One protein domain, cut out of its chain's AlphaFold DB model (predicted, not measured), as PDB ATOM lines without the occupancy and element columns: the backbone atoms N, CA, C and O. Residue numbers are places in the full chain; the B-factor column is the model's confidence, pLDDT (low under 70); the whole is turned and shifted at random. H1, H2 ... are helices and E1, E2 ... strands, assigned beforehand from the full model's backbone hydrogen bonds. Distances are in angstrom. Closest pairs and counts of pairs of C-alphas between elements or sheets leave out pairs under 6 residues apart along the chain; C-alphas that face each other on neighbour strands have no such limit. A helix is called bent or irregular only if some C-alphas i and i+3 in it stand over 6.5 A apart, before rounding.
ATOM      1  N   VAL A  52      12.752  -0.321   5.490       69.19
ATOM      2  CA  VAL A  52      13.677  -0.159   6.631       69.19
ATOM      3  C   VAL A  52      15.025   0.455   6.206       69.19
ATOM      4  O   VAL A  52      15.694   1.138   6.989       69.19
ATOM      5  N   ASP A  53      15.428   0.292   4.942       68.25
ATOM      6  CA  ASP A  53      16.686   0.837   4.415       68.25
ATOM      7  C   ASP A  53      16.616   2.326   4.071       68.25
ATOM      8  O   ASP A  53      17.653   2.996   3.969       68.25
ATOM      9  N   VAL A  54      15.404   2.873   3.952       65.31
ATOM     10  CA  VAL A  54      15.172   4.301   3.706       65.31
ATOM     11  C   VAL A  54      15.653   5.151   4.894       65.31
ATOM     12  O   VAL A  54      16.152   6.265   4.703       65.31
ATOM     13  N   GLY A  55      15.556   4.632   6.121       75.12
ATOM     14  CA  GLY A  55      15.935   5.307   7.365       75.12
ATOM     15  C   GLY A  55      14.921   5.061   8.492       75.12
ATOM     16  O   GLY A  55      13.957   4.331   8.284       75.12
ATOM     17  N   PRO A  56      15.085   5.713   9.660       85.38
ATOM     18  CA  PRO A  56      14.273   5.431  10.853       85.38
ATOM     19  C   PRO A  56      12.806   5.864  10.730       85.38
ATOM     20  O   PRO A  56      11.956   5.399  11.483       85.38
ATOM     21  N   LEU A  57      12.487   6.714   9.746       85.44
ATOM     22  CA  LEU A  57      11.158   7.289   9.532       85.44
ATOM     23  C   LEU A  57      10.043   6.236   9.450       85.44
ATOM     24  O   LEU A  57       8.932   6.493   9.899       85.44
ATOM     25  N   PHE A  58      10.318   5.067   8.867       88.19
ATOM     26  CA  PHE A  58       9.321   4.003   8.780       88.19
ATOM     27  C   PHE A  58       8.991   3.420  10.165       88.19
ATOM     28  O   PHE A  58       7.818   3.320  10.516       88.19
ATOM     29  N   GLY A  59      10.008   3.139  10.988       92.44
ATOM     30  CA  GLY A  59       9.818   2.713  12.378       92.44
ATOM     31  C   GLY A  59       9.156   3.793  13.241       92.44
ATOM     32  O   GLY A  59       8.238   3.496  14.000       92.44
ATOM     33  N   GLU A  60       9.537   5.061  13.059       91.81
ATOM     34  CA  GLU A  60       8.881   6.204  13.711       91.81
ATOM     35  C   GLU A  60       7.395   6.309  13.334       91.81
ATOM     36  O   GLU A  60       6.565   6.675  14.162       91.81
ATOM     37  N   LEU A  61       7.037   6.022  12.085       91.94
ATOM     38  CA  LEU A  61       5.649   6.019  11.632       91.94
ATOM     39  C   LEU A  61       4.859   4.870  12.251       91.94
ATOM     40  O   LEU A  61       3.782   5.102  12.798       91.94
ATOM     41  N   LEU A  62       5.401   3.652  12.206       95.25
ATOM     42  CA  LEU A  62       4.755   2.491  12.811       95.25
ATOM     43  C   LEU A  62       4.530   2.684  14.305       95.25
ATOM     44  O   LEU A  62       3.449   2.366  14.790       95.25
ATOM     45  N   GLU A  63       5.486   3.273  15.022       96.56
ATOM     46  CA  GLU A  63       5.345   3.545  16.450       96.56
ATOM     47  C   GLU A  63       4.082   4.354  16.790       96.56
ATOM     48  O   GLU A  63       3.396   4.008  17.749       96.56
ATOM     49  N   ILE A  64       3.687   5.331  15.964       95.31
ATOM     50  CA  ILE A  64       2.442   6.099  16.165       95.31
ATOM     51  C   ILE A  64       1.219   5.174  16.148       95.31
ATOM     52  O   ILE A  64       0.303   5.323  16.964       95.31
ATOM     53  N   GLN A  65       1.192   4.224  15.211       97.00
ATOM     54  CA  GLN A  65       0.117   3.240  15.118       97.00
ATOM     55  C   GLN A  65       0.151   2.265  16.301       97.00
ATOM     56  O   GLN A  65      -0.906   1.868  16.795       97.00
ATOM     57  N   LEU A  66       1.343   1.895  16.777       97.56
ATOM     58  CA  LEU A  66       1.512   0.993  17.916       97.56
ATOM     59  C   LEU A  66       1.089   1.627  19.240       97.56
ATOM     60  O   LEU A  66       0.409   0.969  20.023       97.56
ATOM     61  N   ALA A  67       1.412   2.898  19.472       96.38
ATOM     62  CA  ALA A  67       0.968   3.631  20.655       96.38
ATOM     63  C   ALA A  67      -0.570   3.771  20.695       96.38
ATOM     64  O   ALA A  67      -1.197   3.632  21.752       96.38
ATOM     65  N   GLU A  68      -1.206   3.981  19.533       95.81
ATOM     66  CA  GLU A  68      -2.669   3.935  19.405       95.81
ATOM     67  C   GLU A  68      -3.220   2.541  19.750       95.81
ATOM     68  O   GLU A  68      -4.146   2.423  20.555       95.81
ATOM     69  N   ILE A  69      -2.624   1.483  19.196       96.44
ATOM     70  CA  ILE A  69      -3.007   0.092  19.472       96.44
ATOM     71  C   ILE A  69      -2.864  -0.245  20.965       96.44
ATOM     72  O   ILE A  69      -3.776  -0.833  21.549       96.44
ATOM     73  N   ALA A  70      -1.773   0.168  21.608       95.94
ATOM     74  CA  ALA A  70      -1.558  -0.029  23.038       95.94
ATOM     75  C   ALA A  70      -2.646   0.658  23.876       95.94
ATOM     76  O   ALA A  70      -3.196   0.058  24.800       95.94
ATOM     77  N   SER A  71      -3.036   1.878  23.493       93.81
ATOM     78  CA  SER A  71      -4.130   2.610  24.140       93.81
ATOM     79  C   SER A  71      -5.474   1.882  24.004       93.81
ATOM     80  O   SER A  71      -6.232   1.784  24.972       93.81
ATOM     81  N   ILE A  72      -5.764   1.320  22.824       94.44
ATOM     82  CA  ILE A  72      -6.975   0.518  22.582       94.44
ATOM     83  C   ILE A  72      -6.966  -0.751  23.442       94.44
ATOM     84  O   ILE A  72      -7.993  -1.108  24.030       94.44
ATOM     85  N   LEU A  73      -5.823  -1.433  23.545       92.94
ATOM     86  CA  LEU A  73      -5.701  -2.647  24.352       92.94
ATOM     87  C   LEU A  73      -5.877  -2.371  25.837       92.94
ATOM     88  O   LEU A  73      -6.606  -3.111  26.498       92.94
ATOM     89  N   GLN A  74      -5.285  -1.288  26.337       89.88
ATOM     90  CA  GLN A  74      -5.468  -0.840  27.713       89.88
ATOM     91  C   GLN A  74      -6.953  -0.558  28.000       89.88
ATOM     92  O   GLN A  74      -7.510  -1.098  28.954       89.88
ATOM     93  N   ALA A  75      -7.631   0.202  27.134       88.50
ATOM     94  CA  ALA A  75      -9.057   0.498  27.293       88.50
ATOM     95  C   ALA A  75      -9.930  -0.770  27.252       88.50
ATOM     96  O   ALA A  75     -10.864  -0.923  28.040       88.50
ATOM     97  N   THR A  76      -9.610  -1.710  26.361       85.44
ATOM     98  CA  THR A  76     -10.348  -2.974  26.233       85.44
ATOM     99  C   THR A  76     -10.127  -3.886  27.442       85.44
ATOM    100  O   THR A  76     -11.066  -4.540  27.905       85.44
ATOM    101  N   ALA A  77      -8.909  -3.912  27.990       83.00
ATOM    102  CA  ALA A  77      -8.593  -4.638  29.215       83.00
ATOM    103  C   ALA A  77      -9.383  -4.100  30.413       83.00
ATOM    104  O   ALA A  77     -10.000  -4.879  31.134       83.00
ATOM    105  N   GLU A  78      -9.456  -2.776  30.563       81.75
ATOM    106  CA  GLU A  78     -10.204  -2.137  31.647       81.75
ATOM    107  C   GLU A  78     -11.704  -2.461  31.600       81.75
ATOM    108  O   GLU A  78     -12.331  -2.679  32.640       81.75
ATOM    109  N   VAL A  79     -12.302  -2.523  30.407       80.31
ATOM    110  CA  VAL A  79     -13.713  -2.915  30.246       80.31
ATOM    111  C   VAL A  79     -13.932  -4.373  30.655       80.31
ATOM    112  O   VAL A  79     -14.886  -4.656  31.384       80.31
ATOM    113  N   ALA A  80     -13.047  -5.283  30.237       74.31
ATOM    114  CA  ALA A  80     -13.132  -6.699  30.588       74.31
ATOM    115  C   ALA A  80     -12.996  -6.923  32.106       74.31
ATOM    116  O   ALA A  80     -13.850  -7.567  32.714       74.31
ATOM    117  N   GLU A  81     -11.999  -6.302  32.743       74.75
ATOM    118  CA  GLU A  81     -11.796  -6.381  34.196       74.75
ATOM    119  C   GLU A  81     -12.981  -5.804  34.982       74.75
ATOM    120  O   GLU A  81     -13.393  -6.348  36.009       74.75
ATOM    121  N   ASN A  82     -13.561  -4.694  34.514       70.75
ATOM    122  CA  ASN A  82     -14.735  -4.102  35.151       70.75
ATOM    123  C   ASN A  82     -15.973  -5.010  35.038       70.75
ATOM    124  O   ASN A  82     -16.748  -5.084  35.994       70.75
ATOM    125  N   ALA A  83     -16.153  -5.720  33.919       68.56
ATOM    126  CA  ALA A  83     -17.254  -6.667  33.738       68.56
ATOM    127  C   ALA A  83     -17.141  -7.884  34.679       68.56
ATOM    128  O   ALA A  83     -18.139  -8.300  35.275       68.56
ATOM    129  N   GLU A  84     -15.928  -8.404  34.883       65.50
ATOM    130  CA  GLU A  84     -15.656  -9.488  35.839       65.50
ATOM    131  C   GLU A  84     -15.822  -9.030  37.301       65.50
ATOM    132  O   GLU A  84     -16.376  -9.753  38.135       65.50
ATOM    133  N   ARG A  85     -15.437  -7.785  37.613       66.94
ATOM    134  CA  ARG A  85     -15.587  -7.175  38.948       66.94
ATOM    135  C   ARG A  85     -17.031  -6.931  39.376       66.94
ATOM    136  O   ARG A  85     -17.303  -6.980  40.571       66.94
ATOM    137  N   VAL A  98      -0.811  -2.534  31.483       78.50
ATOM    138  CA  VAL A  98      -0.790  -3.865  30.870       78.50
ATOM    139  C   VAL A  98       0.488  -3.973  30.038       78.50
ATOM    140  O   VAL A  98       0.818  -3.052  29.294       78.50
ATOM    141  N   ALA A  99       1.234  -5.069  30.199       90.44
ATOM    142  CA  ALA A  99       2.402  -5.335  29.362       90.44
ATOM    143  C   ALA A  99       1.983  -5.400  27.885       90.44
ATOM    144  O   ALA A  99       0.917  -5.928  27.567       90.44
ATOM    145  N   PHE A 100       2.809  -4.844  27.003       96.75
ATOM    146  CA  PHE A 100       2.540  -4.784  25.572       96.75
ATOM    147  C   PHE A 100       3.522  -5.679  24.821       96.75
ATOM    148  O   PHE A 100       4.683  -5.305  24.640       96.75
ATOM    149  N   ASP A 101       3.063  -6.846  24.370       98.19
ATOM    150  CA  ASP A 101       3.893  -7.752  23.580       98.19
ATOM    151  C   ASP A 101       4.029  -7.209  22.148       98.19
ATOM    152  O   ASP A 101       3.085  -7.246  21.354       98.19
ATOM    153  N   LEU A 102       5.211  -6.692  21.807       98.62
ATOM    154  CA  LEU A 102       5.571  -6.311  20.443       98.62
ATOM    155  C   LEU A 102       6.305  -7.482  19.797       98.62
ATOM    156  O   LEU A 102       7.457  -7.748  20.130       98.62
ATOM    157  N   VAL A 103       5.647  -8.175  18.875       98.69
ATOM    158  CA  VAL A 103       6.232  -9.298  18.141       98.69
ATOM    159  C   VAL A 103       6.597  -8.850  16.728       98.69
ATOM    160  O   VAL A 103       5.710  -8.545  15.936       98.69
ATOM    161  N   GLU A 104       7.882  -8.841  16.384       98.50
ATOM    162  CA  GLU A 104       8.333  -8.673  14.996       98.50
ATOM    163  C   GLU A 104       8.673 -10.048  14.417       98.50
ATOM    164  O   GLU A 104       9.537 -10.752  14.943       98.50
ATOM    165  N   ALA A 105       7.987 -10.446  13.349       97.44
ATOM    166  CA  ALA A 105       8.246 -11.690  12.640       97.44
ATOM    167  C   ALA A 105       8.997 -11.425  11.335       97.44
ATOM    168  O   ALA A 105       8.641 -10.512  10.595       97.44
ATOM    169  N   GLY A 106      10.018 -12.241  11.059       93.75
ATOM    170  CA  GLY A 106      10.995 -11.927  10.014       93.75
ATOM    171  C   GLY A 106      11.898 -10.768  10.426       93.75
ATOM    172  O   GLY A 106      12.226  -9.919   9.608       93.75
ATOM    173  N   ALA A 107      12.242 -10.686  11.715       92.81
ATOM    174  CA  ALA A 107      12.871  -9.499  12.288       92.81
ATOM    175  C   ALA A 107      14.274  -9.188  11.740       92.81
ATOM    176  O   ALA A 107      14.830  -8.119  12.022       92.81
ATOM    177  N   GLY A 108      14.910 -10.131  11.039       90.62
ATOM    178  CA  GLY A 108      16.282  -9.997  10.575       90.62
ATOM    179  C   GLY A 108      17.208  -9.622  11.732       90.62
ATOM    180  O   GLY A 108      17.213 -10.256  12.791       90.62
ATOM    181  N   ASN A 109      17.977  -8.548  11.561       89.38
ATOM    182  CA  ASN A 109      18.886  -8.050  12.594       89.38
ATOM    183  C   ASN A 109      18.216  -7.136  13.644       89.38
ATOM    184  O   ASN A 109      18.928  -6.586  14.484       89.38
ATOM    185  N   GLY A 110      16.892  -6.947  13.612       93.12
ATOM    186  CA  GLY A 110      16.122  -6.175  14.596       93.12
ATOM    187  C   GLY A 110      16.150  -4.654  14.411       93.12
ATOM    188  O   GLY A 110      15.812  -3.917  15.340       93.12
ATOM    189  N   ARG A 111      16.578  -4.153  13.244       93.00
ATOM    190  CA  ARG A 111      16.686  -2.706  12.982       93.00
ATOM    191  C   ARG A 111      15.344  -1.979  13.053       93.00
ATOM    192  O   ARG A 111      15.286  -0.916  13.666       93.00
ATOM    193  N   LEU A 112      14.283  -2.551  12.479       93.94
ATOM    194  CA  LEU A 112      12.947  -1.952  12.514       93.94
ATOM    195  C   LEU A 112      12.448  -1.802  13.956       93.94
ATOM    196  O   LEU A 112      12.076  -0.701  14.365       93.94
ATOM    197  N   SER A 113      12.526  -2.869  14.755       97.31
ATOM    198  CA  SER A 113      12.222  -2.804  16.189       97.31
ATOM    199  C   SER A 113      13.071  -1.785  16.945       97.31
ATOM    200  O   SER A 113      12.552  -1.092  17.818       97.31
ATOM    201  N   ALA A 114      14.360  -1.649  16.621       96.75
ATOM    202  CA  ALA A 114      15.216  -0.651  17.256       96.75
ATOM    203  C   ALA A 114      14.722   0.783  16.979       96.75
ATOM    204  O   ALA A 114      14.692   1.608  17.893       96.75
ATOM    205  N   ASP A 115      14.306   1.070  15.744       95.25
ATOM    206  CA  ASP A 115      13.765   2.377  15.356       95.25
ATOM    207  C   ASP A 115      12.409   2.651  16.034       95.25
ATOM    208  O   ASP A 115      12.216   3.729  16.601       95.25
ATOM    209  N   ILE A 116      11.514   1.655  16.081       97.38
ATOM    210  CA  ILE A 116      10.227   1.731  16.799       97.38
ATOM    211  C   ILE A 116      10.445   2.021  18.291       97.38
ATOM    212  O   ILE A 116       9.839   2.933  18.851       97.38
ATOM    213  N   LEU A 117      11.328   1.266  18.951       98.38
ATOM    214  CA  LEU A 117      11.590   1.404  20.383       98.38
ATOM    215  C   LEU A 117      12.201   2.763  20.734       98.38
ATOM    216  O   LEU A 117      11.822   3.366  21.739       98.38
ATOM    217  N   ARG A 118      13.130   3.274  19.915       96.81
ATOM    218  CA  ARG A 118      13.702   4.612  20.120       96.81
ATOM    219  C   ARG A 118      12.643   5.697  19.948       96.81
ATOM    220  O   ARG A 118      12.564   6.576  20.804       96.81
ATOM    221  N   ALA A 119      11.796   5.593  18.921       95.12
ATOM    222  CA  ALA A 119      10.681   6.514  18.718       95.12
ATOM    223  C   ALA A 119       9.706   6.505  19.909       95.12
ATOM    224  O   ALA A 119       9.349   7.571  20.414       95.12
ATOM    225  N   ALA A 120       9.364   5.320  20.427       96.88
ATOM    226  CA  ALA A 120       8.479   5.170  21.580       96.88
ATOM    227  C   ALA A 120       9.095   5.810  22.827       96.88
ATOM    228  O   ALA A 120       8.451   6.600  23.511       96.88
ATOM    229  N   ARG A 121      10.383   5.548  23.088       96.88
ATOM    230  CA  ARG A 121      11.108   6.117  24.235       96.88
ATOM    231  C   ARG A 121      11.132   7.646  24.223       96.88
ATOM    232  O   ARG A 121      11.132   8.255  25.291       96.88
ATOM    233  N   GLU A 122      11.200   8.250  23.039       93.94
ATOM    234  CA  GLU A 122      11.228   9.704  22.861       93.94
ATOM    235  C   GLU A 122       9.843  10.357  22.936       93.94
ATOM    236  O   GLU A 122       9.730  11.476  23.443       93.94
ATOM    237  N   ARG A 123       8.800   9.694  22.424       92.25
ATOM    238  CA  ARG A 123       7.433  10.236  22.369       92.25
ATOM    239  C   ARG A 123       6.631   9.976  23.631       92.25
ATOM    240  O   ARG A 123       6.010  10.899  24.153       92.25
ATOM    241  N   ASP A 124       6.651   8.739  24.111       93.88
ATOM    242  CA  ASP A 124       5.898   8.300  25.276       93.88
ATOM    243  C   ASP A 124       6.706   7.271  26.070       93.88
ATOM    244  O   ASP A 124       6.685   6.059  25.833       93.88
ATOM    245  N   ARG A 125       7.409   7.781  27.086       94.88
ATOM    246  CA  ARG A 125       8.213   6.949  27.977       94.88
ATOM    247  C   ARG A 125       7.373   5.911  28.728       94.88
ATOM    248  O   ARG A 125       7.875   4.820  28.982       94.88
ATOM    249  N   ALA A 126       6.126   6.234  29.070       94.06
ATOM    250  CA  ALA A 126       5.258   5.318  29.797       94.06
ATOM    251  C   ALA A 126       4.840   4.141  28.908       94.06
ATOM    252  O   ALA A 126       4.894   3.001  29.365       94.06
ATOM    253  N   PHE A 127       4.509   4.399  27.639       95.44
ATOM    254  CA  PHE A 127       4.285   3.335  26.661       95.44
ATOM    255  C   PHE A 127       5.551   2.496  26.456       95.44
ATOM    256  O   PHE A 127       5.497   1.279  26.618       95.44
ATOM    257  N   TYR A 128       6.705   3.123  26.203       97.62
ATOM    258  CA  TYR A 128       7.979   2.412  26.042       97.62
ATOM    259  C   TYR A 128       8.268   1.439  27.192       97.62
ATOM    260  O   TYR A 128       8.638   0.287  26.965       97.62
ATOM    261  N   ASP A 129       8.063   1.880  28.436       96.38
ATOM    262  CA  ASP A 129       8.346   1.069  29.620       96.38
ATOM    263  C   ASP A 129       7.402  -0.151  29.764       96.38
ATOM    264  O   ASP A 129       7.718  -1.058  30.540       96.38
ATOM    265  N   THR A 130       6.307  -0.226  28.993       96.56
ATOM    266  CA  THR A 130       5.378  -1.379  28.947       96.56
ATOM    267  C   THR A 130       5.742  -2.430  27.898       96.56
ATOM    268  O   THR A 130       5.248  -3.556  27.977       96.56
ATOM    269  N   ILE A 131       6.598  -2.089  26.927       98.31
ATOM    270  CA  ILE A 131       6.880  -2.951  25.776       98.31
ATOM    271  C   ILE A 131       7.730  -4.156  26.192       98.31
ATOM    272  O   ILE A 131       8.785  -4.002  26.818       98.31
ATOM    273  N   GLN A 132       7.288  -5.345  25.780       98.25
ATOM    274  CA  GLN A 132       8.045  -6.594  25.770       98.25
ATOM    275  C   GLN A 132       8.297  -6.989  24.314       98.25
ATOM    276  O   GLN A 132       7.379  -7.364  23.589       98.25
ATOM    277  N   LEU A 133       9.541  -6.836  23.856       98.69
ATOM    278  CA  LEU A 133       9.907  -7.097  22.466       98.69
ATOM    279  C   LEU A 133      10.237  -8.580  22.256       98.69
ATOM    280  O   LEU A 133      11.144  -9.117  22.894       98.69
ATOM    281  N   HIS A 134       9.567  -9.202  21.294       98.62
ATOM    282  CA  HIS A 134       9.814 -10.564  20.838       98.62
ATOM    283  C   HIS A 134      10.213 -10.549  19.362       98.62
ATOM    284  O   HIS A 134       9.425 -10.153  18.506       98.62
ATOM    285  N   LEU A 135      11.427 -10.999  19.055       98.38
ATOM    286  CA  LEU A 135      11.908 -11.109  17.679       98.38
ATOM    287  C   LEU A 135      11.812 -12.566  17.217       98.38
ATOM    288  O   LEU A 135      12.446 -13.445  17.804       98.38
ATOM    289  N   VAL A 136      11.023 -12.819  16.173       98.00
ATOM    290  CA  VAL A 136      10.874 -14.137  15.545       98.00
ATOM    291  C   VAL A 136      11.658 -14.148  14.236       98.00
ATOM    292  O   VAL A 136      11.285 -13.476  13.278       98.00
ATOM    293  N   GLU A 137      12.757 -14.898  14.196       94.75
ATOM    294  CA  GLU A 137      13.706 -14.904  13.079       94.75
ATOM    295  C   GLU A 137      14.323 -16.295  12.888       94.75
ATOM    296  O   GLU A 137      14.870 -16.872  13.831       94.75
ATOM    297  N   ALA A 138      14.274 -16.839  11.670       91.62
ATOM    298  CA  ALA A 138      14.788 -18.171  11.349       91.62
ATOM    299  C   ALA A 138      16.328 -18.223  11.343       91.62
ATOM    300  O   ALA A 138      16.926 -19.186  11.841       91.62
ATOM    301  N   SER A 139      16.984 -17.168  10.855       89.19
ATOM    302  CA  SER A 139      18.439 -17.063  10.743       89.19
ATOM    303  C   SER A 139      19.111 -16.918  12.110       89.19
ATOM    304  O   SER A 139      18.952 -15.927  12.822       89.19
ATOM    305  N   ALA A 140      19.920 -17.914  12.482       89.69
ATOM    306  CA  ALA A 140      20.685 -17.878  13.727       89.69
ATOM    307  C   ALA A 140      21.726 -16.746  13.753       89.69
ATOM    308  O   ALA A 140      21.972 -16.182  14.819       89.69
ATOM    309  N   GLY A 141      22.304 -16.407  12.594       86.19
ATOM    310  CA  GLY A 141      23.217 -15.271  12.450       86.19
ATOM    311  C   GLY A 141      22.514 -13.955  12.764       86.19
ATOM    312  O   GLY A 141      22.936 -13.235  13.672       86.19
ATOM    313  N   ALA A 142      21.366 -13.724  12.120       88.25
ATOM    314  CA  ALA A 142      20.602 -12.496  12.296       88.25
ATOM    315  C   ALA A 142      20.163 -12.328  13.759       88.25
ATOM    316  O   ALA A 142      20.369 -11.266  14.352       88.25
ATOM    317  N   ARG A 143      19.687 -13.411  14.401       92.94
ATOM    318  CA  ARG A 143      19.391 -13.432  15.846       92.94
ATOM    319  C   ARG A 143      20.591 -13.046  16.711       92.94
ATOM    320  O   ARG A 143      20.442 -12.282  17.663       92.94
ATOM    321  N   ALA A 144      21.790 -13.529  16.383       91.56
ATOM    322  CA  ALA A 144      23.000 -13.189  17.129       91.56
ATOM    323  C   ALA A 144      23.375 -11.696  17.012       91.56
ATOM    324  O   ALA A 144      23.951 -11.141  17.950       91.56
ATOM    325  N   ALA A 145      23.011 -11.028  15.912       90.19
ATOM    326  CA  ALA A 145      23.236  -9.596  15.710       90.19
ATOM    327  C   ALA A 145      22.212  -8.695  16.435       90.19
ATOM    328  O   ALA A 145      22.534  -7.554  16.777       90.19
ATOM    329  N   GLN A 146      21.005  -9.195  16.730       94.56
ATOM    330  CA  GLN A 146      19.874  -8.383  17.211       94.56
ATOM    331  C   GLN A 146      20.165  -7.564  18.472       94.56
ATOM    332  O   GLN A 146      19.858  -6.373  18.517       94.56
ATOM    333  N   ARG A 147      20.802  -8.151  19.497       95.56
ATOM    334  CA  ARG A 147      21.138  -7.399  20.725       95.56
ATOM    335  C   ARG A 147      22.081  -6.230  20.447       95.56
ATOM    336  O   ARG A 147      21.932  -5.179  21.066       95.56
ATOM    337  N   ALA A 148      23.030  -6.402  19.527       94.94
ATOM    338  CA  ALA A 148      23.955  -5.340  19.149       94.94
ATOM    339  C   ALA A 148      23.245  -4.229  18.360       94.94
ATOM    340  O   ALA A 148      23.496  -3.057  18.624       94.94
ATOM    341  N   THR A 149      22.323  -4.575  17.455       93.94
ATOM    342  CA  THR A 149      21.503  -3.604  16.708       93.94
ATOM    343  C   THR A 149      20.591  -2.784  17.626       93.94
ATOM    344  O   THR A 149      20.487  -1.560  17.489       93.94
ATOM    345  N   LEU A 150      19.939  -3.453  18.584       96.56
ATOM    346  CA  LEU A 150      19.075  -2.807  19.572       96.56
ATOM    347  C   LEU A 150      19.873  -1.877  20.494       96.56
ATOM    348  O   LEU A 150      19.375  -0.815  20.855       96.56
ATOM    349  N   ALA A 151      21.113  -2.240  20.833       96.44
ATOM    350  CA  ALA A 151      22.040  -1.430  21.617       96.44
ATOM    351  C   ALA A 151      21.409  -0.860  22.905       96.44
ATOM    352  O   ALA A 151      21.246  -1.565  23.896       96.44
ATOM    353  N   ASP A 152      21.058   0.422  22.882       96.31
ATOM    354  CA  ASP A 152      20.566   1.219  24.000       96.31
ATOM    355  C   ASP A 152      19.077   1.022  24.333       96.31
ATOM    356  O   ASP A 152      18.592   1.639  25.279       96.31
ATOM    357  N   VAL A 153      18.360   0.216  23.543       97.94
ATOM    358  CA  VAL A 153      16.976  -0.218  23.816       97.94
ATOM    359  C   VAL A 153      16.867  -1.738  24.010       97.94
ATOM    360  O   VAL A 153      15.771  -2.298  24.078       97.94
ATOM    361  N   ALA A 154      18.006  -2.440  24.095       97.56
ATOM    362  CA  ALA A 154      18.054  -3.896  24.222       97.56
ATOM    363  C   ALA A 154      17.450  -4.419  25.537       97.56
ATOM    364  O   ALA A 154      17.143  -5.607  25.632       97.56
ATOM    365  N   GLU A 155      17.241  -3.560  26.540       97.06
ATOM    366  CA  GLU A 155      16.563  -3.921  27.788       97.06
ATOM    367  C   GLU A 155      15.085  -4.280  27.596       97.06
ATOM    368  O   GLU A 155      14.501  -4.912  28.473       97.06
ATOM    369  N   ARG A 156      14.478  -3.894  26.464       98.00
ATOM    370  CA  ARG A 156      13.104  -4.275  26.111       98.00
ATOM    371  C   ARG A 156      13.007  -5.647  25.448       98.00
ATOM    372  O   ARG A 156      11.902  -6.165  25.324       98.00
ATOM    373  N   LEU A 157      14.129  -6.239  25.023       98.25
ATOM    374  CA  LEU A 157      14.150  -7.545  24.363       98.25
ATOM    375  C   LEU A 157      13.803  -8.660  25.357       98.25
ATOM    376  O   LEU A 157      14.648  -9.083  26.151       98.25
ATOM    377  N   ALA A 158      12.573  -9.157  25.265       97.62
ATOM    378  CA  ALA A 158      12.070 -10.280  26.036       97.62
ATOM    379  C   ALA A 158      12.512 -11.623  25.435       97.62
ATOM    380  O   ALA A 158      12.968 -12.497  26.176       97.62
ATOM    381  N   SER A 159      12.439 -11.793  24.108       97.88
ATOM    382  CA  SER A 159      12.901 -13.023  23.448       97.88
ATOM    383  C   SER A 159      13.387 -12.814  22.007       97.88
ATOM    384  O   SER A 159      13.065 -11.818  21.361       97.88
ATOM    385  N   SER A 160      14.211 -13.748  21.527       97.75
ATOM    386  CA  SER A 160      14.795 -13.775  20.179       97.75
ATOM    387  C   SER A 160      14.907 -15.237  19.751       97.75
ATOM    388  O   SER A 160      15.839 -15.942  20.145       97.75
ATOM    389  N   ASP A 161      13.918 -15.711  18.998       96.94
ATOM    390  CA  ASP A 161      13.689 -17.136  18.747       96.94
ATOM    391  C   ASP A 161      13.285 -17.394  17.291       96.94
ATOM    392  O   ASP A 161      12.926 -16.483  16.557       96.94
ATOM    393  N   ALA A 162      13.324 -18.655  16.856       94.06
ATOM    394  CA  ALA A 162      12.868 -19.046  15.515       94.06
ATOM    395  C   ALA A 162      11.341 -19.229  15.415       94.06
ATOM    396  O   ALA A 162      10.813 -19.486  14.336       94.06
ATOM    397  N   SER A 163      10.625 -19.133  16.535       94.38
ATOM    398  CA  SER A 163       9.183 -19.359  16.615       94.38
ATOM    399  C   SER A 163       8.514 -18.323  17.501       94.38
ATOM    400  O   SER A 163       9.132 -17.808  18.431       94.38
ATOM    401  N   PHE A 164       7.225 -18.092  17.271       95.44
ATOM    402  CA  PHE A 164       6.409 -17.226  18.113       95.44
ATOM    403  C   PHE A 164       6.432 -17.620  19.602       95.44
ATOM    404  O   PHE A 164       6.539 -18.815  19.922       95.44
ATOM    405  N   PRO A 165       6.209 -16.658  20.520       95.19
ATOM    406  CA  PRO A 165       5.864 -16.971  21.903       95.19
ATOM    407  C   PRO A 165       4.597 -17.843  21.968       95.19
ATOM    408  O   PRO A 165       3.764 -17.839  21.056       95.19
ATOM    409  N   CYS A 166       4.449 -18.634  23.035       93.06
ATOM    410  CA  CYS A 166       3.333 -19.587  23.170       93.06
ATOM    411  C   CYS A 166       1.961 -18.896  23.142       93.06
ATOM    412  O   CYS A 166       1.002 -19.441  22.603       93.06
ATOM    413  N   SER A 167       1.877 -17.696  23.716       94.75
ATOM    414  CA  SER A 167       0.727 -16.799  23.614       94.75
ATOM    415  C   SER A 167       1.163 -15.379  23.952       94.75
ATOM    416  O   SER A 167       2.111 -15.232  24.722       94.75
ATOM    417  N   PHE A 168       0.455 -14.371  23.457       94.50
ATOM    418  CA  PHE A 168       0.787 -12.967  23.717       94.50
ATOM    419  C   PHE A 168      -0.450 -12.055  23.627       94.50
ATOM    420  O   PHE A 168      -1.446 -12.412  22.982       94.50
ATOM    421  N   ASP A 169      -0.381 -10.904  24.301       95.12
ATOM    422  CA  ASP A 169      -1.341  -9.797  24.221       95.12
ATOM    423  C   ASP A 169      -0.623  -8.537  23.712       95.12
ATOM    424  O   ASP A 169       0.213  -7.959  24.404       95.12
ATOM    425  N   GLY A 170      -0.953  -8.078  22.506       96.69
ATOM    426  CA  GLY A 170      -0.220  -6.967  21.902       96.69
ATOM    427  C   GLY A 170      -0.364  -6.899  20.393       96.69
ATOM    428  O   GLY A 170      -1.475  -6.791  19.869       96.69
ATOM    429  N   VAL A 171       0.755  -6.934  19.678       98.50
ATOM    430  CA  VAL A 171       0.787  -6.779  18.223       98.50
ATOM    431  C   VAL A 171       1.821  -7.702  17.584       98.50
ATOM    432  O   VAL A 171       2.924  -7.859  18.101       98.50
ATOM    433  N   VAL A 172       1.476  -8.278  16.431       98.56
ATOM    434  CA  VAL A 172       2.455  -8.839  15.488       98.56
ATOM    435  C   VAL A 172       2.670  -7.858  14.350       98.56
ATOM    436  O   VAL A 172       1.697  -7.360  13.786       98.56
ATOM    437  N   ILE A 173       3.923  -7.635  13.972       98.25
ATOM    438  CA  ILE A 173       4.307  -6.965  12.731       98.25
ATOM    439  C   ILE A 173       5.103  -7.963  11.895       98.25
ATOM    440  O   ILE A 173       6.067  -8.546  12.385       98.25
ATOM    441  N   ALA A 174       4.702  -8.148  10.642       97.12
ATOM    442  CA  ALA A 174       5.487  -8.857   9.640       97.12
ATOM    443  C   ALA A 174       5.682  -7.924   8.443       97.12
ATOM    444  O   ALA A 174       4.708  -7.557   7.782       97.12
ATOM    445  N   ASN A 175       6.925  -7.505   8.217       93.19
ATOM    446  CA  ASN A 175       7.301  -6.610   7.129       93.19
ATOM    447  C   ASN A 175       8.162  -7.368   6.121       93.19
ATOM    448  O   ASN A 175       9.272  -7.743   6.483       93.19
ATOM    449  N   GLU A 176       7.676  -7.516   4.887       91.50
ATOM    450  CA  GLU A 176       8.371  -8.203   3.784       91.50
ATOM    451  C   GLU A 176       8.826  -9.612   4.218       91.50
ATOM    452  O   GLU A 176      10.012  -9.930   4.250       91.50
ATOM    453  N   GLN A 418     -10.582 -10.331  12.942       97.56
ATOM    454  CA  GLN A 418     -11.389  -9.377  12.185       97.56
ATOM    455  C   GLN A 418     -10.476  -8.499  11.340       97.56
ATOM    456  O   GLN A 418      -9.546  -7.900  11.876       97.56
ATOM    457  N   THR A 419     -10.731  -8.386  10.037       97.38
ATOM    458  CA  THR A 419     -10.013  -7.430   9.186       97.38
ATOM    459  C   THR A 419     -10.454  -6.006   9.502       97.38
ATOM    460  O   THR A 419     -11.627  -5.664   9.374       97.38
ATOM    461  N   LEU A 420      -9.495  -5.172   9.899       96.12
ATOM    462  CA  LEU A 420      -9.704  -3.771  10.264       96.12
ATOM    463  C   LEU A 420      -9.250  -2.802   9.165       96.12
ATOM    464  O   LEU A 420      -9.764  -1.688   9.086       96.12
ATOM    465  N   GLY A 421      -8.327  -3.219   8.295       93.94
ATOM    466  CA  GLY A 421      -7.882  -2.407   7.165       93.94
ATOM    467  C   GLY A 421      -7.117  -3.208   6.120       93.94
ATOM    468  O   GLY A 421      -6.394  -4.136   6.467       93.94
ATOM    469  N   PHE A 422      -7.284  -2.832   4.850       94.25
ATOM    470  CA  PHE A 422      -6.515  -3.343   3.716       94.25
ATOM    471  C   PHE A 422      -6.284  -2.211   2.704       94.25
ATOM    472  O   PHE A 422      -7.233  -1.730   2.094       94.25
ATOM    473  N   LEU A 423      -5.061  -1.704   2.582       91.81
ATOM    474  CA  LEU A 423      -4.768  -0.484   1.819       91.81
ATOM    475  C   LEU A 423      -3.307  -0.430   1.372       91.81
ATOM    476  O   LEU A 423      -2.466  -1.092   1.968       91.81
ATOM    477  N   ASP A 424      -2.986   0.396   0.378       89.38
ATOM    478  CA  ASP A 424      -1.587   0.605  -0.013       89.38
ATOM    479  C   ASP A 424      -0.790   1.292   1.109       89.38
ATOM    480  O   ASP A 424      -1.309   2.168   1.820       89.38
ATOM    481  N   GLN A 425       0.499   0.951   1.221       88.75
ATOM    482  CA  GLN A 425       1.422   1.530   2.202       88.75
ATOM    483  C   GLN A 425       1.413   3.063   2.168       88.75
ATOM    484  O   GLN A 425       1.404   3.699   3.221       88.75
ATOM    485  N   THR A 426       1.340   3.669   0.980       86.50
ATOM    486  CA  THR A 426       1.195   5.121   0.796       86.50
ATOM    487  C   THR A 426       0.105   5.711   1.689       86.50
ATOM    488  O   THR A 426       0.364   6.650   2.440       86.50
ATOM    489  N   TYR A 427      -1.112   5.168   1.625       87.69
ATOM    490  CA  TYR A 427      -2.260   5.717   2.346       87.69
ATOM    491  C   TYR A 427      -2.177   5.438   3.841       87.69
ATOM    492  O   TYR A 427      -2.543   6.298   4.643       87.69
ATOM    493  N   PHE A 428      -1.634   4.278   4.207       91.00
ATOM    494  CA  PHE A 428      -1.386   3.941   5.599       91.00
ATOM    495  C   PHE A 428      -0.414   4.919   6.262       91.00
ATOM    496  O   PHE A 428      -0.738   5.541   7.274       91.00
ATOM    497  N   LEU A 429       0.743   5.146   5.637       89.38
ATOM    498  CA  LEU A 429       1.748   6.076   6.145       89.38
ATOM    499  C   LEU A 429       1.249   7.528   6.125       89.38
ATOM    500  O   LEU A 429       1.537   8.285   7.051       89.38
ATOM    501  N   MET A 430       0.455   7.924   5.121       85.56
ATOM    502  CA  MET A 430      -0.185   9.246   5.097       85.56
ATOM    503  C   MET A 430      -1.155   9.457   6.264       85.56
ATOM    504  O   MET A 430      -1.226  10.570   6.778       85.56
ATOM    505  N   GLY A 431      -1.876   8.419   6.699       87.81
ATOM    506  CA  GLY A 431      -2.775   8.489   7.859       87.81
ATOM    507  C   GLY A 431      -2.048   8.748   9.180       87.81
ATOM    508  O   GLY A 431      -2.611   9.345  10.094       87.81
ATOM    509  N   LEU A 432      -0.780   8.345   9.262       89.44
ATOM    510  CA  LEU A 432       0.076   8.490  10.443       89.44
ATOM    511  C   LEU A 432       0.931   9.767  10.404       89.44
ATOM    512  O   LEU A 432       1.366  10.270  11.437       89.44
ATOM    513  N   PHE A 433       1.144  10.328   9.213       80.81
ATOM    514  CA  PHE A 433       2.015  11.479   8.987       80.81
ATOM    515  C   PHE A 433       1.712  12.738   9.829       80.81
ATOM    516  O   PHE A 433       2.677  13.384  10.245       80.81
ATOM    517  N   PRO A 434       0.445  13.115  10.116       77.44
ATOM    518  CA  PRO A 434       0.143  14.305  10.922       77.44
ATOM    519  C   PRO A 434       0.774  14.307  12.324       77.44
ATOM    520  O   PRO A 434       0.929  15.374  12.912       77.44
ATOM    521  N   GLU A 435       1.158  13.138  12.836       73.38
ATOM    522  CA  GLU A 435       1.731  12.948  14.173       73.38
ATOM    523  C   GLU A 435       3.274  12.968  14.184       73.38
ATOM    524  O   GLU A 435       3.916  12.875  15.238       73.38
ATOM    525  N   ILE A 436       3.924  13.078  13.021       71.38
ATOM    526  CA  ILE A 436       5.383  13.230  12.961       71.38
ATOM    527  C   ILE A 436       5.756  14.697  13.173       71.38
ATOM    528  O   ILE A 436       5.092  15.617  12.690       71.38
ATOM    529  N   ARG A 437       6.891  14.933  13.846       65.69
ATOM    530  CA  ARG A 437       7.536  16.252  13.843       65.69
ATOM    531  C   ARG A 437       7.723  16.725  12.404       65.69
ATOM    532  O   ARG A 437       8.157  15.960  11.547       65.69
ATOM    533  N   ASN A 438       7.442  18.003  12.159       67.62
ATOM    534  CA  ASN A 438       7.602  18.607  10.842       67.62
ATOM    535  C   ASN A 438       8.986  18.244  10.253       67.62
ATOM    536  O   ASN A 438       9.999  18.614  10.854       67.62
ATOM    537  N   PRO A 439       9.063  17.560   9.091       66.12
ATOM    538  CA  PRO A 439      10.339  17.165   8.490       66.12
ATOM    539  C   PRO A 439      11.283  18.349   8.251       66.12
ATOM    540  O   PRO A 439      12.503  18.190   8.304       66.12
ATOM    541  N   GLN A 440      10.725  19.550   8.049       64.06
ATOM    542  CA  GLN A 440      11.474  20.806   7.908       64.06
ATOM    543  C   GLN A 440      12.213  21.227   9.182       64.06
ATOM    544  O   GLN A 440      13.137  22.030   9.122       64.06
ATOM    545  N   SER A 441      11.810  20.694  10.331       63.44
ATOM    546  CA  SER A 441      12.393  20.973  11.643       63.44
ATOM    547  C   SER A 441      13.447  19.941  12.060       63.44
ATOM    548  O   SER A 441      13.991  20.042  13.157       63.44
ATOM    549  N   THR A 442      13.738  18.945  11.218       67.81
ATOM    550  CA  THR A 442      14.807  17.965  11.476       67.81
ATOM    551  C   THR A 442      16.192  18.568  11.192       67.81
ATOM    552  O   THR A 442      16.295  19.488  10.380       67.81
ATOM    553  N   PRO A 443      17.287  18.052  11.789       68.81
ATOM    554  CA  PRO A 443      18.646  18.524  11.489       68.81
ATOM    555  C   PRO A 443      19.047  18.381  10.011       68.81
ATOM    556  O   PRO A 443      19.940  19.085   9.545       68.81
ATOM    557  N   ASN A 444      18.393  17.479   9.263       74.56
ATOM    558  CA  ASN A 444      18.602  17.297   7.827       74.56
ATOM    559  C   ASN A 444      17.263  17.174   7.060       74.56
ATOM    560  O   ASN A 444      16.863  16.070   6.668       74.56
ATOM    561  N   PRO A 445      16.592  18.308   6.784       71.56
ATOM    562  CA  PRO A 445      15.275  18.328   6.148       71.56
ATOM    563  C   PRO A 445      15.237  17.698   4.757       71.56
ATOM    564  O   PRO A 445      14.278  17.019   4.397       71.56
ATOM    565  N   GLN A 446      16.292  17.891   3.961       73.25
ATOM    566  CA  GLN A 446      16.353  17.374   2.592       73.25
ATOM    567  C   GLN A 446      16.336  15.842   2.571       73.25
ATOM    568  O   GLN A 446      15.637  15.245   1.751       73.25
ATOM    569  N   SER A 447      17.066  15.206   3.492       72.38
ATOM    570  CA  SER A 447      17.056  13.749   3.619       72.38
ATOM    571  C   SER A 447      15.702  13.237   4.106       72.38
ATOM    572  O   SER A 447      15.186  12.284   3.529       72.38
ATOM    573  N   ALA A 448      15.098  13.887   5.105       69.25
ATOM    574  CA  ALA A 448      13.787  13.499   5.628       69.25
ATOM    575  C   ALA A 448      12.692  13.563   4.546       69.25
ATOM    576  O   ALA A 448      11.922  12.620   4.378       69.25
ATOM    577  N   ILE A 449      12.676  14.630   3.738       73.12
ATOM    578  CA  ILE A 449      11.726  14.789   2.623       73.12
ATOM    579  C   ILE A 449      11.960  13.739   1.537       73.12
ATOM    580  O   ILE A 449      11.000  13.207   0.984       73.12
ATOM    581  N   ARG A 450      13.220  13.435   1.199       73.88
ATOM    582  CA  ARG A 450      13.527  12.390   0.214       73.88
ATOM    583  C   ARG A 450      13.051  11.022   0.699       73.88
ATOM    584  O   ARG A 450      12.397  10.323  -0.059       73.88
ATOM    585  N   ASN A 451      13.341  10.682   1.950       75.88
ATOM    586  CA  ASN A 451      12.935   9.425   2.568       75.88
ATOM    587  C   ASN A 451      11.411   9.267   2.568       75.88
ATOM    588  O   ASN A 451      10.889   8.241   2.140       75.88
ATOM    589  N   LEU A 452      10.700  10.330   2.945       75.00
ATOM    590  CA  LEU A 452       9.245  10.380   2.878       75.00
ATOM    591  C   LEU A 452       8.729  10.154   1.452       75.00
ATOM    592  O   LEU A 452       7.808   9.368   1.242       75.00
ATOM    593  N   LYS A 453       9.337  10.810   0.456       75.06
ATOM    594  CA  LYS A 453       8.958  10.621  -0.950       75.06
ATOM    595  C   LYS A 453       9.154   9.177  -1.404       75.06
ATOM    596  O   LYS A 453       8.287   8.663  -2.096       75.06
ATOM    597  N   THR A 454      10.243   8.527  -1.003       73.75
ATOM    598  CA  THR A 454      10.512   7.122  -1.343       73.75
ATOM    599  C   THR A 454       9.468   6.167  -0.756       73.75
ATOM    600  O   THR A 454       9.070   5.220  -1.431       73.75
ATOM    601  N   LEU A 455       9.006   6.432   0.471       73.38
ATOM    602  CA  LEU A 455       8.018   5.601   1.166       73.38
ATOM    603  C   LEU A 455       6.571   5.830   0.697       73.38
ATOM    604  O   LEU A 455       5.767   4.911   0.797       73.38
ATOM    605  N   ILE A 456       6.232   7.039   0.227       73.56
ATOM    606  CA  ILE A 456       4.836   7.458  -0.011       73.56
ATOM    607  C   ILE A 456       4.502   7.680  -1.494       73.56
ATOM    608  O   ILE A 456       3.359   7.469  -1.894       73.56
ATOM    609  N   MET A 457       5.431   8.145  -2.332       67.56
ATOM    610  CA  MET A 457       5.066   8.558  -3.694       67.56
ATOM    611  C   MET A 457       4.731   7.355  -4.597       67.56
ATOM    612  O   MET A 457       5.446   6.350  -4.552       67.56
ATOM    613  N   PRO A 458       3.711   7.473  -5.475       55.62
ATOM    614  CA  PRO A 458       3.444   6.486  -6.521       55.62
ATOM    615  C   PRO A 458       4.684   6.259  -7.399       55.62
ATOM    616  O   PRO A 458       5.324   7.225  -7.822       55.62
ATOM    617  N   GLY A 459       5.030   4.995  -7.657       54.72
ATOM    618  CA  GLY A 459       6.268   4.605  -8.350       54.72
ATOM    619  C   GLY A 459       7.496   4.429  -7.440       54.72
ATOM    620  O   GLY A 459       8.565   4.084  -7.940       54.72
ATOM    621  N   GLY A 460       7.355   4.663  -6.129       59.88
ATOM    622  CA  GLY A 460       8.269   4.199  -5.074       59.88
ATOM    623  C   GLY A 460       7.723   2.963  -4.342       59.88
ATOM    624  O   GLY A 460       6.822   2.296  -4.846       59.88
ATOM    625  N   LEU A 461       8.215   2.685  -3.127       63.88
ATOM    626  CA  LEU A 461       7.777   1.528  -2.317       63.88
ATOM    627  C   LEU A 461       6.307   1.629  -1.858       63.88
ATOM    628  O   LEU A 461       5.719   0.638  -1.435       63.88
ATOM    629  N   GLY A 462       5.715   2.826  -1.920       59.88
ATOM    630  CA  GLY A 462       4.409   3.113  -1.329       59.88
ATOM    631  C   GLY A 462       3.195   2.520  -2.054       59.88
ATOM    632  O   GLY A 462       2.206   2.211  -1.394       59.88
ATOM    633  N   SER A 463       3.247   2.349  -3.382       63.16
ATOM    634  CA  SER A 463       2.110   1.834  -4.175       63.16
ATOM    635  C   SER A 463       2.140   0.320  -4.395       63.16
ATOM    636  O   SER A 463       1.136  -0.275  -4.780       63.16
ATOM    637  N   THR A 464       3.299  -0.302  -4.191       71.38
ATOM    638  CA  THR A 464       3.520  -1.731  -4.438       71.38
ATOM    639  C   THR A 464       3.246  -2.580  -3.198       71.38
ATOM    640  O   THR A 464       2.697  -3.670  -3.330       71.38
ATOM    641  N   HIS A 465       3.545  -2.069  -2.000       85.38
ATOM    642  CA  HIS A 465       3.195  -2.741  -0.750       85.38
ATOM    643  C   HIS A 465       1.743  -2.505  -0.357       85.38
ATOM    644  O   HIS A 465       1.242  -1.373  -0.400       85.38
ATOM    645  N   LYS A 466       1.103  -3.562   0.134       90.94
ATOM    646  CA  LYS A 466      -0.192  -3.499   0.803       90.94
ATOM    647  C   LYS A 466      -0.002  -3.699   2.305       90.94
ATOM    648  O   LYS A 466       0.861  -4.451   2.752       90.94
ATOM    649  N   ILE A 467      -0.842  -3.022   3.076       94.12
ATOM    650  CA  ILE A 467      -0.952  -3.136   4.526       94.12
ATOM    651  C   ILE A 467      -2.258  -3.855   4.828       94.12
ATOM    652  O   ILE A 467      -3.326  -3.364   4.459       94.12
ATOM    653  N   LEU A 468      -2.182  -4.991   5.515       96.75
ATOM    654  CA  LEU A 468      -3.340  -5.738   6.000       96.75
ATOM    655  C   LEU A 468      -3.307  -5.781   7.526       96.75
ATOM    656  O   LEU A 468      -2.343  -6.260   8.120       96.75
ATOM    657  N   ILE A 469      -4.364  -5.270   8.161       98.00
ATOM    658  CA  ILE A 469      -4.469  -5.175   9.619       98.00
ATOM    659  C   ILE A 469      -5.637  -6.015  10.111       98.00
ATOM    660  O   ILE A 469      -6.773  -5.857   9.655       98.00
ATOM    661  N   PHE A 470      -5.357  -6.857  11.098       98.44
ATOM    662  CA  PHE A 470      -6.342  -7.644  11.822       98.44
ATOM    663  C   PHE A 470      -6.435  -7.227  13.287       98.44
ATOM    664  O   PHE A 470      -5.446  -6.786  13.869       98.44
ATOM    665  N   GLY A 471      -7.600  -7.441  13.896       97.94
ATOM    666  CA  GLY A 471      -7.824  -7.344  15.337       97.94
ATOM    667  C   GLY A 471      -8.404  -8.633  15.921       97.94
ATOM    668  O   GLY A 471      -9.187  -9.325  15.269       97.94
ATOM    669  N   LYS A 472      -8.052  -8.939  17.174       97.06
ATOM    670  CA  LYS A 472      -8.624 -10.034  17.971       97.06
ATOM    671  C   LYS A 472      -9.021  -9.542  19.352       97.06
ATOM    672  O   LYS A 472      -8.180  -9.032  20.087       97.06
ATOM    673  N   GLY A 473     -10.290  -9.705  19.721       93.62
ATOM    674  CA  GLY A 473     -10.774  -9.313  21.051       93.62
ATOM    675  C   GLY A 473     -10.678  -7.809  21.339       93.62
ATOM    676  O   GLY A 473     -10.577  -7.435  22.501       93.62
ATOM    677  N   VAL A 474     -10.682  -6.965  20.300       93.56
ATOM    678  CA  VAL A 474     -10.540  -5.492  20.383       93.56
ATOM    679  C   VAL A 474     -11.727  -4.728  19.782       93.56
ATOM    680  O   VAL A 474     -11.723  -3.501  19.742       93.56
ATOM    681  N   GLY A 475     -12.757  -5.437  19.309       90.75
ATOM    682  CA  GLY A 475     -13.854  -4.844  18.542       90.75
ATOM    683  C   GLY A 475     -13.380  -4.301  17.189       90.75
ATOM    684  O   GLY A 475     -12.445  -4.832  16.595       90.75
ATOM    685  N   THR A 476     -14.018  -3.230  16.716       91.94
ATOM    686  CA  THR A 476     -13.729  -2.592  15.419       91.94
ATOM    687  C   THR A 476     -13.277  -1.138  15.605       91.94
ATOM    688  O   THR A 476     -14.025  -0.213  15.264       91.94
ATOM    689  N   PRO A 477     -12.103  -0.895  16.216       93.94
ATOM    690  CA  PRO A 477     -11.611   0.459  16.425       93.94
ATOM    691  C   PRO A 477     -11.287   1.123  15.082       93.94
ATOM    692  O   PRO A 477     -10.814   0.474  14.148       93.94
ATOM    693  N   ALA A 478     -11.512   2.433  14.991       91.56
ATOM    694  CA  ALA A 478     -10.971   3.219  13.892       91.56
ATOM    695  C   ALA A 478      -9.475   3.442  14.144       91.56
ATOM    696  O   ALA A 478      -9.110   3.958  15.198       91.56
ATOM    697  N   LEU A 479      -8.634   3.055  13.186       94.25
ATOM    698  CA  LEU A 479      -7.181   3.215  13.263       94.25
ATOM    699  C   LEU A 479      -6.739   4.415  12.421       94.25
ATOM    700  O   LEU A 479      -7.215   4.580  11.293       94.25
ATOM    701  N   ARG A 480      -5.804   5.227  12.926       93.06
ATOM    702  CA  ARG A 480      -5.256   6.395  12.205       93.06
ATOM    703  C   ARG A 480      -4.675   6.016  10.851       93.06
ATOM    704  O   ARG A 480      -4.990   6.664   9.850       93.06
ATOM    705  N   GLY A 481      -3.894   4.937  10.801       90.50
ATOM    706  CA  GLY A 481      -3.334   4.417   9.558       90.50
ATOM    707  C   GLY A 481      -4.411   4.007   8.550       90.50
ATOM    708  O   GLY A 481      -4.188   4.068   7.352       90.50
ATOM    709  N   CYS A 482      -5.625   3.682   8.991       91.44
ATOM    710  CA  CYS A 482      -6.740   3.309   8.115       91.44
ATOM    711  C   CYS A 482      -7.720   4.465   7.834       91.44
ATOM    712  O   CYS A 482      -8.830   4.234   7.354       91.44
ATOM    713  N   SER A 483      -7.341   5.715   8.126       86.75
ATOM    714  CA  SER A 483      -8.212   6.892   7.960       86.75
ATOM    715  C   SER A 483      -8.573   7.210   6.501       86.75
ATOM    716  O   SER A 483      -9.638   7.772   6.229       86.75
ATOM    717  N   TYR A 484      -7.735   6.816   5.540       78.50
ATOM    718  CA  TYR A 484      -8.033   6.918   4.114       78.50
ATOM    719  C   TYR A 484      -8.858   5.702   3.667       78.50
ATOM    720  O   TYR A 484      -8.388   4.569   3.701       78.50
ATOM    721  N   LYS A 485     -10.104   5.928   3.224       55.56
ATOM    722  CA  LYS A 485     -10.967   4.853   2.705       55.56
ATOM    723  C   LYS A 485     -10.384   4.267   1.409       55.56
ATOM    724  O   LYS A 485     -10.370   4.960   0.396       55.56
ATOM    725  N   MET A 486      -9.956   3.003   1.484       52.06
ATOM    726  CA  MET A 486      -9.739   2.021   0.407       52.06
ATOM    727  C   MET A 486      -9.380   2.607  -0.968       52.06
ATOM    728  O   MET A 486     -10.244   2.858  -1.810       52.06
ATOM    729  N   ARG A 487      -8.082   2.736  -1.226       49.97
ATOM    730  CA  ARG A 487      -7.521   2.666  -2.575       49.97
ATOM    731  C   ARG A 487      -6.461   1.582  -2.522       49.97
ATOM    732  O   ARG A 487      -5.340   1.847  -2.116       49.97
ATOM    733  N   VAL A 488      -6.886   0.359  -2.807       53.94
ATOM    734  CA  VAL A 488      -5.965  -0.670  -3.279       53.94
ATOM    735  C   VAL A 488      -5.918  -0.420  -4.778       53.94
ATOM    736  O   VAL A 488      -6.931  -0.627  -5.448       53.94
ATOM    737  N   THR A 489      -4.850   0.222  -5.258       51.44
ATOM    738  CA  THR A 489      -4.657   0.412  -6.706       51.44
ATOM    739  C   THR A 489      -4.013  -0.790  -7.347       51.44
ATOM    740  O   THR A 489      -3.165  -1.414  -6.653       51.44
TER     741      THR A 489
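What this domain is: This is residues 52 to 85, 98 to 176 and 418 to 489 of the 489 residues of an uncharacterized protein of Acidobacteria bacterium 13_1_40CM_65_14 (UniProt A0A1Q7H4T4). A strongly twisted four-strand parallel sheet, in the order E3, E2, E1, E4, has helices H1, H2 and H4 over one face; beyond its E4 edge a two-strand antiparallel ribbon, E5 and E6, and a helical hairpin, H5 and H6, make a second, smaller part. The long helix H1 joins the two, touching H2 on one side and H5 and H6 on the other, and its residues 79 to 85 stick out. The printed part has 185 residues with six named helices and six named strands, in the order H1 E1 H2 H3 E2 H4 E3 E4 E5 H5 H6 E6, of mixed class. It is compact, with a radius of gyration of the C-alphas of 16.6 A and spans of 52 by 40 by 30 A.

Where its parts are: H1, residues 57 to 85, begins at C-alpha 57 (11.158, 7.289, 9.532) and is 42.3 A long. E1 is residues 100 to 105, H2 111 to 123, H3 125 to 130 and E2 131 to 136. H4, residues 140 to 156, is irregular, with C-alphas 149 and 152 8.8 A apart; E3 is 157 to 161. E4, residues 168 to 175, bends by 51 degrees at residue 171. E5 is 418 to 424; H5, 425 to 435, is irregular, with C-alphas 431 and 434 7.2 A apart. H6 is 445 to 456, and E6, residues 465 to 472, 23.3 A long, ends at C-alpha 472 (-8.624, -10.034, 17.971).

How they stand to each other: In the larger sheet N 103 and O 171 are 2.8 A apart between E1 and E4, N 134 and O 102 2.8 A between E2 and E1, and N 135 and O 159 2.9 A between E3 and E2, each within hydrogen-bond range. E1, H2 H3, E2 and E2, H4, E3 are strand-helix-strand units, parallel neighbour strands joined through helices, with right-handed crossovers. H1, H2 and H4 are on the same face, giving two layers, helices over a sheet; H3 only grazes it. H1 touches H2 with residues 58 to 67 alone, C-alphas 59 and 116 being closest at 4.5 A. H2 touches H4, closest C-alphas 114 and 150 at 5.0 A, at a shallow tilt of 6 degrees. H1 touches H5, closest C-alphas 61 and 432 at 6.2 A, about perpendicular at 77 degrees. E4 and E6 are near each other; N 469 and O 421 are 2.9 A apart between the antiparallel E5 and E6. Every O i to N i+4 pair is within hydrogen-bond range in H2 and H6, against 23 of 25 in H1, 1 of 2 in H3, 5 of 7 in H5 and 6 of 13 in H4, where 9 of 14 O i to N i+3 pairs are.

The domain as a whole: The C-alphas farthest apart, of Arg 85 and Gln 446, are 54.3 A apart. Residues 86 to 97 and 177 to 417 are not printed, with gaps of 17.2 A and 21.5 A between C-alphas. Of the links printed whole, none is long. Mean pLDDT of the printed part is 87.0, with 26 residues under 70, among them 437 to 443 and 457 to 463.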